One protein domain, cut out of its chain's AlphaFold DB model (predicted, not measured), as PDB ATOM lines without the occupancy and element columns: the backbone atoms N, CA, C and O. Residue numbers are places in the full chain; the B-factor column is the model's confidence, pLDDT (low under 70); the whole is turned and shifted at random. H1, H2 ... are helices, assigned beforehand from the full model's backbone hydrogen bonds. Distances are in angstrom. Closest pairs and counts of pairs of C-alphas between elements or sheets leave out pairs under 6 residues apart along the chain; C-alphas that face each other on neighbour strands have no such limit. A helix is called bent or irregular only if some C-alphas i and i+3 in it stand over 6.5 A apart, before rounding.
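AT A GLANCE: This is residues 14 to 70 of the 71 residues of an uncharacterized protein of uncultured organism MedDCM-OCT-S05-C26 (UniProt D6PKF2). Two helices make a lopsided, open V: the short H1 runs toward the corner, the chain turns through a tight link, and the much longer H2 runs away from it. The two arms come close only near the corner, and H2 makes most of the length. The printed part has 57 residues with two named helices, H1 then H2, and no named strand; its class is all helix. It is extended, with a radius of gyration of the C-alphas of 18.5 A, and the C-alphas span 59 by 27 by 7 A along their three main axes.

HOW THE PARTS SIT: H1, residues 14 to 27, and H2, residues 32 to 68, are close but not clearly touching, with 1 pair of C-alphas within 8 A. Their closest C-alphas are those of Val 26 and Leu 35, 7.5 A apart. The helices run opposite ways at a steep tilt of 37 degrees, only just past shallow, and their centres are 22.0 A apart. In both H1 and H2, every O i to N i+4 pair is within hydrogen-bond range.

IN THESE COORDINATES: H1 begins at Glu 14, with its C-alpha at (24.898, -21.687, -14.892), and ends at Asn 27; its first and last C-alphas are 20.0 A apart. A tight link of 4 residues follows. H2 begins at Glu 32, with its C-alpha at (21.922, -2.088, 6.502), and ends at Ala 68, with its C-alpha at (64.129, -29.193, -11.979). Its first and last C-alphas are 53.5 A apart. Neither helix is bent.

THE WHOLE: The two C-alphas farthest apart are those of Thr 30 and Trp 70, at 59.4 A. Residues 14 to 25, 28 to 33 and 39 to 70 stand free. The printed part has no cut. The mean pLDDT of the printed part is 95.0, and no printed residue is under 70.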
ATOM      1  N   GLU A  14      25.613 -21.439 -16.148       97.25
ATOM      2  CA  GLU A  14      24.898 -21.687 -14.892       97.25
ATOM      3  C   GLU A  14      25.569 -20.960 -13.721       97.25
ATOM      4  O   GLU A  14      24.904 -20.202 -13.019       97.25
ATOM      5  N   GLU A  15      26.892 -21.088 -13.585       96.81
ATOM      6  CA  GLU A  15      27.668 -20.387 -12.553       96.81
ATOM      7  C   GLU A  15      27.573 -18.860 -12.701       96.81
ATOM      8  O   GLU A  15      27.392 -18.153 -11.709       96.81
ATOM      9  N   GLU A  16      27.627 -18.330 -13.929       96.19
ATOM     10  CA  GLU A  16      27.449 -16.893 -14.181       96.19
ATOM     11  C   GLU A  16      26.072 -16.394 -13.710       96.19
ATOM     12  O   GLU A  16      25.959 -15.339 -13.075       96.19
ATOM     13  N   LEU A  17      25.011 -17.160 -13.985       97.75
ATOM     14  CA  LEU A  17      23.649 -16.822 -13.568       97.75
ATOM     15  C   LEU A  17      23.464 -16.920 -12.049       97.75
ATOM     16  O   LEU A  17      22.760 -16.091 -11.467       97.75
ATOM     17  N   GLU A  18      24.093 -17.896 -11.394       97.19
ATOM     18  CA  GLU A  18      24.097 -18.015  -9.932       97.19
ATOM     19  C   GLU A  18      24.799 -16.827  -9.261       97.19
ATOM     20  O   GLU A  18      24.291 -16.268  -8.277       97.19
ATOM     21  N   VAL A  19      25.932 -16.393  -9.818       96.44
ATOM     22  CA  VAL A  19      26.648 -15.198  -9.355       96.44
ATOM     23  C   VAL A  19      25.769 -13.961  -9.517       96.44
ATOM     24  O   VAL A  19      25.573 -13.220  -8.553       96.44
ATOM     25  N   GLU A  20      25.182 -13.756 -10.695       97.25
ATOM     26  CA  GLU A  20      24.322 -12.601 -10.968       97.25
ATOM     27  C   GLU A  20      23.091 -12.573 -10.050       97.25
ATOM     28  O   GLU A  20      22.709 -11.519  -9.532       97.25
ATOM     29  N   ARG A  21      22.486 -13.735  -9.782       97.44
ATOM     30  CA  ARG A  21      21.400 -13.847  -8.803       97.44
ATOM     31  C   ARG A  21      21.856 -13.380  -7.419       97.44
ATOM     32  O   ARG A  21      21.172 -12.562  -6.806       97.44
ATOM     33  N   SER A  22      23.009 -13.855  -6.955       95.62
ATOM     34  CA  SER A  22      23.564 -13.493  -5.645       95.62
ATOM     35  C   SER A  22      23.856 -11.990  -5.549       95.62
ATOM     36  O   SER A  22      23.526 -11.345  -4.555       95.62
ATOM     37  N   VAL A  23      24.401 -11.393  -6.615       96.56
ATOM     38  CA  VAL A  23      24.645  -9.943  -6.705       96.56
ATOM     39  C   VAL A  23      23.339  -9.153  -6.601       96.56
ATOM     40  O   VAL A  23      23.271  -8.162  -5.871       96.56
ATOM     41  N   ARG A  24      22.274  -9.592  -7.281       97.44
ATOM     42  CA  ARG A  24      20.956  -8.945  -7.189       97.44
ATOM     43  C   ARG A  24      20.353  -9.041  -5.795       97.44
ATOM     44  O   ARG A  24      19.729  -8.079  -5.357       97.44
ATOM     45  N   GLU A  25      20.516 -10.164  -5.105       94.81
ATOM     46  CA  GLU A  25      20.035 -10.325  -3.728       94.81
ATOM     47  C   GLU A  25      20.729  -9.333  -2.781       94.81
ATOM     48  O   GLU A  25      20.058  -8.667  -1.992       94.81
ATOM     49  N   VAL A  26      22.044  -9.143  -2.928       95.50
ATOM     50  CA  VAL A  26      22.803  -8.144  -2.157       95.50
ATOM     51  C   VAL A  26      22.359  -6.717  -2.494       95.50
ATOM     52  O   VAL A  26      22.081  -5.936  -1.589       95.50
ATOM     53  N   ASN A  27      22.240  -6.375  -3.781       95.50
ATOM     54  CA  ASN A  27      21.866  -5.023  -4.217       95.50
ATOM     55  C   ASN A  27      20.445  -4.618  -3.801       95.50
ATOM     56  O   ASN A  27      20.181  -3.437  -3.588       95.50
ATOM     57  N   ASN A  28      19.531  -5.584  -3.700       96.69
ATOM     58  CA  ASN A  28      18.150  -5.345  -3.282       96.69
ATOM     59  C   ASN A  28      17.951  -5.473  -1.762       96.69
ATOM     60  O   ASN A  28      16.825  -5.334  -1.283       96.69
ATOM     61  N   CYS A  29      19.009  -5.749  -0.993       95.69
ATOM     62  CA  CYS A  29      18.920  -5.839   0.456       95.69
ATOM     63  C   CYS A  29      18.693  -4.447   1.063       95.69
ATOM     64  O   CYS A  29      19.493  -3.532   0.877       95.69
ATOM     65  N   THR A  30      17.607  -4.287   1.818       96.06
ATOM     66  CA  THR A  30      17.276  -3.032   2.514       96.06
ATOM     67  C   THR A  30      17.751  -3.006   3.968       96.06
ATOM     68  O   THR A  30      17.572  -2.000   4.650       96.06
ATOM     69  N   ASP A  31      18.311  -4.111   4.462       97.56
ATOM     70  CA  ASP A  31      18.824  -4.238   5.825       97.56
ATOM     71  C   ASP A  31      20.310  -3.843   5.869       97.56
ATOM     72  O   ASP A  31      21.203  -4.583   5.448       97.56
ATOM     73  N   GLU A  32      20.573  -2.643   6.386       96.19
ATOM     74  CA  GLU A  32      21.922  -2.088   6.502       96.19
ATOM     75  C   GLU A  32      22.821  -2.906   7.446       96.19
ATOM     76  O   GLU A  32      24.028  -3.021   7.211       96.19
ATOM     77  N   GLU A  33      22.267  -3.481   8.516       97.44
ATOM     78  CA  GLU A  33      23.044  -4.271   9.472       97.44
ATOM     79  C   GLU A  33      23.474  -5.598   8.843       97.44
ATOM     80  O   GLU A  33      24.655  -5.961   8.909       97.44
ATOM     81  N   ALA A  34      22.555  -6.266   8.140       95.62
ATOM     82  CA  ALA A  34      22.865  -7.462   7.366       95.62
ATOM     83  C   ALA A  34      23.962  -7.196   6.318       95.62
ATOM     84  O   ALA A  34      24.923  -7.967   6.219       95.62
ATOM     85  N   LEU A  35      23.887  -6.068   5.600       96.75
ATOM     86  CA  LEU A  35      24.916  -5.666   4.635       96.75
ATOM     87  C   LEU A  35      26.277  -5.403   5.295       96.75
ATOM     88  O   LEU A  35      27.303  -5.862   4.790       96.75
ATOM     89  N   LYS A  36      26.325  -4.717   6.444       97.69
ATOM     90  CA  LYS A  36      27.583  -4.482   7.183       97.69
ATOM     91  C   LYS A  36      28.237  -5.785   7.636       97.69
ATOM     92  O   LYS A  36      29.463  -5.925   7.536       97.69
ATOM     93  N   MET A  37      27.437  -6.734   8.121       97.50
ATOM     94  CA  MET A  37      27.922  -8.058   8.512       97.50
ATOM     95  C   MET A  37      28.480  -8.824   7.311       97.50
ATOM     96  O   MET A  37      29.602  -9.333   7.391       97.50
ATOM     97  N   LEU A  38      27.751  -8.839   6.191       96.06
ATOM     98  CA  LEU A  38      28.188  -9.478   4.951       96.06
ATOM     99  C   LEU A  38      29.504  -8.875   4.440       96.06
ATOM    100  O   LEU A  38      30.465  -9.608   4.216       96.06
ATOM    101  N   CYS A  39      29.598  -7.550   4.334       96.75
ATOM    102  CA  CYS A  39      30.818  -6.865   3.900       96.75
ATOM    103  C   CYS A  39      32.012  -7.182   4.809       96.75
ATOM    104  O   CYS A  39      33.107  -7.471   4.328       96.75
ATOM    105  N   SER A  40      31.807  -7.192   6.130       98.19
ATOM    106  CA  SER A  40      32.864  -7.538   7.087       98.19
ATOM    107  C   SER A  40      33.337  -8.987   6.925       98.19
ATOM    108  O   SER A  40      34.536  -9.263   7.024       98.19
ATOM    109  N   ALA A  41      32.412  -9.916   6.665       97.56
ATOM    110  CA  ALA A  41      32.736 -11.309   6.383       97.56
ATOM    111  C   ALA A  41      33.515 -11.448   5.065       97.56
ATOM    112  O   ALA A  41      34.576 -12.074   5.057       97.56
ATOM    113  N   LEU A  42      33.059 -10.793   3.993       97.44
ATOM    114  CA  LEU A  42      33.707 -10.811   2.678       97.44
ATOM    115  C   LEU A  42      35.125 -10.230   2.716       97.44
ATOM    116  O   LEU A  42      36.030 -10.799   2.111       97.44
ATOM    117  N   VAL A  43      35.362  -9.152   3.471       98.12
ATOM    118  CA  VAL A  43      36.712  -8.587   3.652       98.12
ATOM    119  C   VAL A  43      37.652  -9.608   4.300       98.12
ATOM    120  O   VAL A  43      38.768  -9.817   3.818       98.12
ATOM    121  N   ARG A  44      37.208 -10.285   5.368       98.38
ATOM    122  CA  ARG A  44      38.016 -11.318   6.044       98.38
ATOM    123  C   ARG A  44      38.256 -12.525   5.142       98.38
ATOM    124  O   ARG A  44      39.383 -13.015   5.072       98.38
ATOM    125  N   GLN A  45      37.215 -12.988   4.455       97.88
ATOM    126  CA  GLN A  45      37.287 -14.118   3.535       97.88
ATOM    127  C   GLN A  45      38.256 -13.831   2.385       97.88
ATOM    128  O   GLN A  45      39.140 -14.643   2.127       97.88
ATOM    129  N   SER A  46      38.137 -12.663   1.753       97.56
ATOM    130  CA  SER A  46      39.009 -12.233   0.658       97.56
ATOM    131  C   SER A  46      40.474 -12.185   1.094       97.56
ATOM    132  O   SER A  46      41.334 -12.776   0.443       97.56
ATOM    133  N   TRP A  47      40.766 -11.585   2.256       97.94
ATOM    134  CA  TRP A  47      42.126 -11.569   2.803       97.94
ATOM    135  C   TRP A  47      42.680 -12.984   3.027       97.94
ATOM    136  O   TRP A  47      43.822 -13.276   2.659       97.94
ATOM    137  N   HIS A  48      41.874 -13.879   3.604       98.06
ATOM    138  CA  HIS A  48      42.289 -15.255   3.865       98.06
ATOM    139  C   HIS A  48      42.536 -16.036   2.565       98.06
ATOM    140  O   HIS A  48      43.572 -16.686   2.434       98.06
ATOM    141  N   GLN A  49      41.637 -15.925   1.584       97.12
ATOM    142  CA  GLN A  49      41.769 -16.573   0.276       97.12
ATOM    143  C   GLN A  49      43.013 -16.085  -0.476       97.12
ATOM    144  O   GLN A  49      43.771 -16.902  -0.993       97.12
ATOM    145  N   GLN A  50      43.286 -14.777  -0.474       96.50
ATOM    146  CA  GLN A  50      44.503 -14.222  -1.076       96.50
ATOM    147  C   GLN A  50      45.771 -14.782  -0.420       96.50
ATOM    148  O   GLN A  50      46.716 -15.160  -1.114       96.50
ATOM    149  N   LYS A  51      45.797 -14.870   0.918       98.00
ATOM    150  CA  LYS A  51      46.926 -15.470   1.641       98.00
ATOM    151  C   LYS A  51      47.103 -16.946   1.310       98.00
ATOM    152  O   LYS A  51      48.234 -17.365   1.074       98.00
ATOM    153  N   LEU A  52      46.013 -17.704   1.262       97.25
ATOM    154  CA  LEU A  52      46.043 -19.127   0.941       97.25
ATOM    155  C   LEU A  52      46.572 -19.369  -0.479       97.25
ATOM    156  O   LEU A  52      47.469 -20.189  -0.658       97.25
ATOM    157  N   LEU A  53      46.083 -18.617  -1.469       94.19
ATOM    158  CA  LEU A  53      46.553 -18.712  -2.855       94.19
ATOM    159  C   LEU A  53      48.038 -18.355  -2.974       94.19
ATOM    160  O   LEU A  53      48.793 -19.087  -3.607       94.19
ATOM    161  N   ALA A  54      48.491 -17.287  -2.312       94.38
ATOM    162  CA  ALA A  54      49.906 -16.915  -2.316       94.38
ATOM    163  C   ALA A  54      50.800 -18.021  -1.721       94.38
ATOM    164  O   ALA A  54      51.866 -18.325  -2.264       94.38
ATOM    165  N   GLN A  55      50.359 -18.650  -0.628       96.00
ATOM    166  CA  GLN A  55      51.063 -19.777  -0.012       96.00
ATOM    167  C   GLN A  55      51.081 -21.007  -0.929       96.00
ATOM    168  O   GLN A  55      52.134 -21.623  -1.094       96.00
ATOM    169  N   ALA A  56      49.954 -21.336  -1.564       94.06
ATOM    170  CA  ALA A  56      49.856 -22.447  -2.507       94.06
ATOM    171  C   ALA A  56      50.777 -22.248  -3.721       94.06
ATOM    172  O   ALA A  56      51.564 -23.137  -4.035       94.06
ATOM    173  N   CYS A  57      50.760 -21.065  -4.345       91.31
ATOM    174  CA  CYS A  57      51.642 -20.745  -5.471       91.31
ATOM    175  C   CYS A  57      53.122 -20.805  -5.078       91.31
ATOM    176  O   CYS A  57      53.931 -21.353  -5.824       91.31
ATOM    177  N   THR A  58      53.478 -20.303  -3.887       93.94
ATOM    178  CA  THR A  58      54.849 -20.424  -3.356       93.94
ATOM    179  C   THR A  58      55.249 -21.891  -3.241       93.94
ATOM    180  O   THR A  58      56.322 -22.283  -3.693       93.94
ATOM    181  N   ARG A  59      54.364 -22.726  -2.686       94.75
ATOM    182  CA  ARG A  59      54.630 -24.149  -2.502       94.75
ATOM    183  C   ARG A  59      54.759 -24.909  -3.824       94.75
ATOM    184  O   ARG A  59      55.622 -25.776  -3.920       94.75
ATOM    185  N   ILE A  60      53.929 -24.597  -4.817       91.31
ATOM    186  CA  ILE A  60      54.040 -25.165  -6.170       91.31
ATOM    187  C   ILE A  60      55.406 -24.802  -6.762       91.31
ATOM    188  O   ILE A  60      56.148 -25.696  -7.153       91.31
ATOM    189  N   GLY A  61      55.801 -23.526  -6.695       89.75
ATOM    190  CA  GLY A  61      57.109 -23.084  -7.187       89.75
ATOM    191  C   GLY A  61      58.296 -23.769  -6.495       89.75
ATOM    192  O   GLY A  61      59.262 -24.142  -7.155       89.75
ATOM    193  N   GLU A  62      58.228 -24.000  -5.178       93.69
ATOM    194  CA  GLU A  62      59.249 -24.777  -4.456       93.69
ATOM    195  C   GLU A  62      59.351 -26.230  -4.939       93.69
ATOM    196  O   GLU A  62      60.444 -26.800  -4.947       93.69
ATOM    197  N   LEU A  63      58.220 -26.859  -5.265       92.50
ATOM    198  CA  LEU A  63      58.178 -28.235  -5.758       92.50
ATOM    199  C   LEU A  63      58.724 -28.317  -7.186       92.50
ATOM    200  O   LEU A  63      59.570 -29.172  -7.444       92.50
ATOM    201  N   ASP A  64      58.328 -27.391  -8.057       90.00
ATOM    202  CA  ASP A  64      58.824 -27.301  -9.434       90.00
ATOM    203  C   ASP A  64      60.341 -27.074  -9.465       90.00
ATOM    204  O   ASP A  64      61.060 -27.750 -10.199       90.00
ATOM    205  N   ALA A  65      60.859 -26.189  -8.606       90.50
ATOM    206  CA  ALA A  65      62.297 -25.953  -8.483       90.50
ATOM    207  C   ALA A  65      63.059 -27.202  -8.011       90.50
ATOM    208  O   ALA A  65      64.159 -27.472  -8.487       90.50
ATOM    209  N   LYS A  66      62.490 -27.984  -7.085       91.88
ATOM    210  CA  LYS A  66      63.101 -29.245  -6.637       91.88
ATOM    211  C   LYS A  66      63.124 -30.291  -7.741       91.88
ATOM    212  O   LYS A  66      64.147 -30.946  -7.891       91.88
ATOM    213  N   LEU A  67      62.031 -30.426  -8.492       91.25
ATOM    214  CA  LEU A  67      61.957 -31.336  -9.635       91.25
ATOM    215  C   LEU A  67      62.990 -30.964 -10.705       91.25
ATOM    216  O   LEU A  67      63.692 -31.841 -11.189       91.25
ATOM    217  N   ALA A  68      63.147 -29.672 -11.005       87.69
ATOM    218  CA  ALA A  68      64.129 -29.193 -11.979       87.69
ATOM    219  C   ALA A  68      65.595 -29.414 -11.554       87.69
ATOM    220  O   ALA A  68      66.469 -29.496 -12.408       87.69
ATOM    221  N   CYS A  69      65.876 -29.501 -10.250       82.62
ATOM    222  CA  CYS A  69      67.213 -29.781  -9.712       82.62
ATOM    223  C   CYS A  69      67.491 -31.282  -9.489       82.62
ATOM    224  O   CYS A  69      68.514 -31.615  -8.891       82.62
ATOM    225  N   TRP A  70      66.559 -32.174  -9.844       70.94
ATOM    226  CA  TRP A  70      66.729 -33.633  -9.749       70.94
ATOM    227  C   TRP A  70      67.197 -34.280 -11.068       70.94
ATOM    228  O   TRP A  70      67.424 -35.491 -11.079       70.94
TER     229      TRP A  70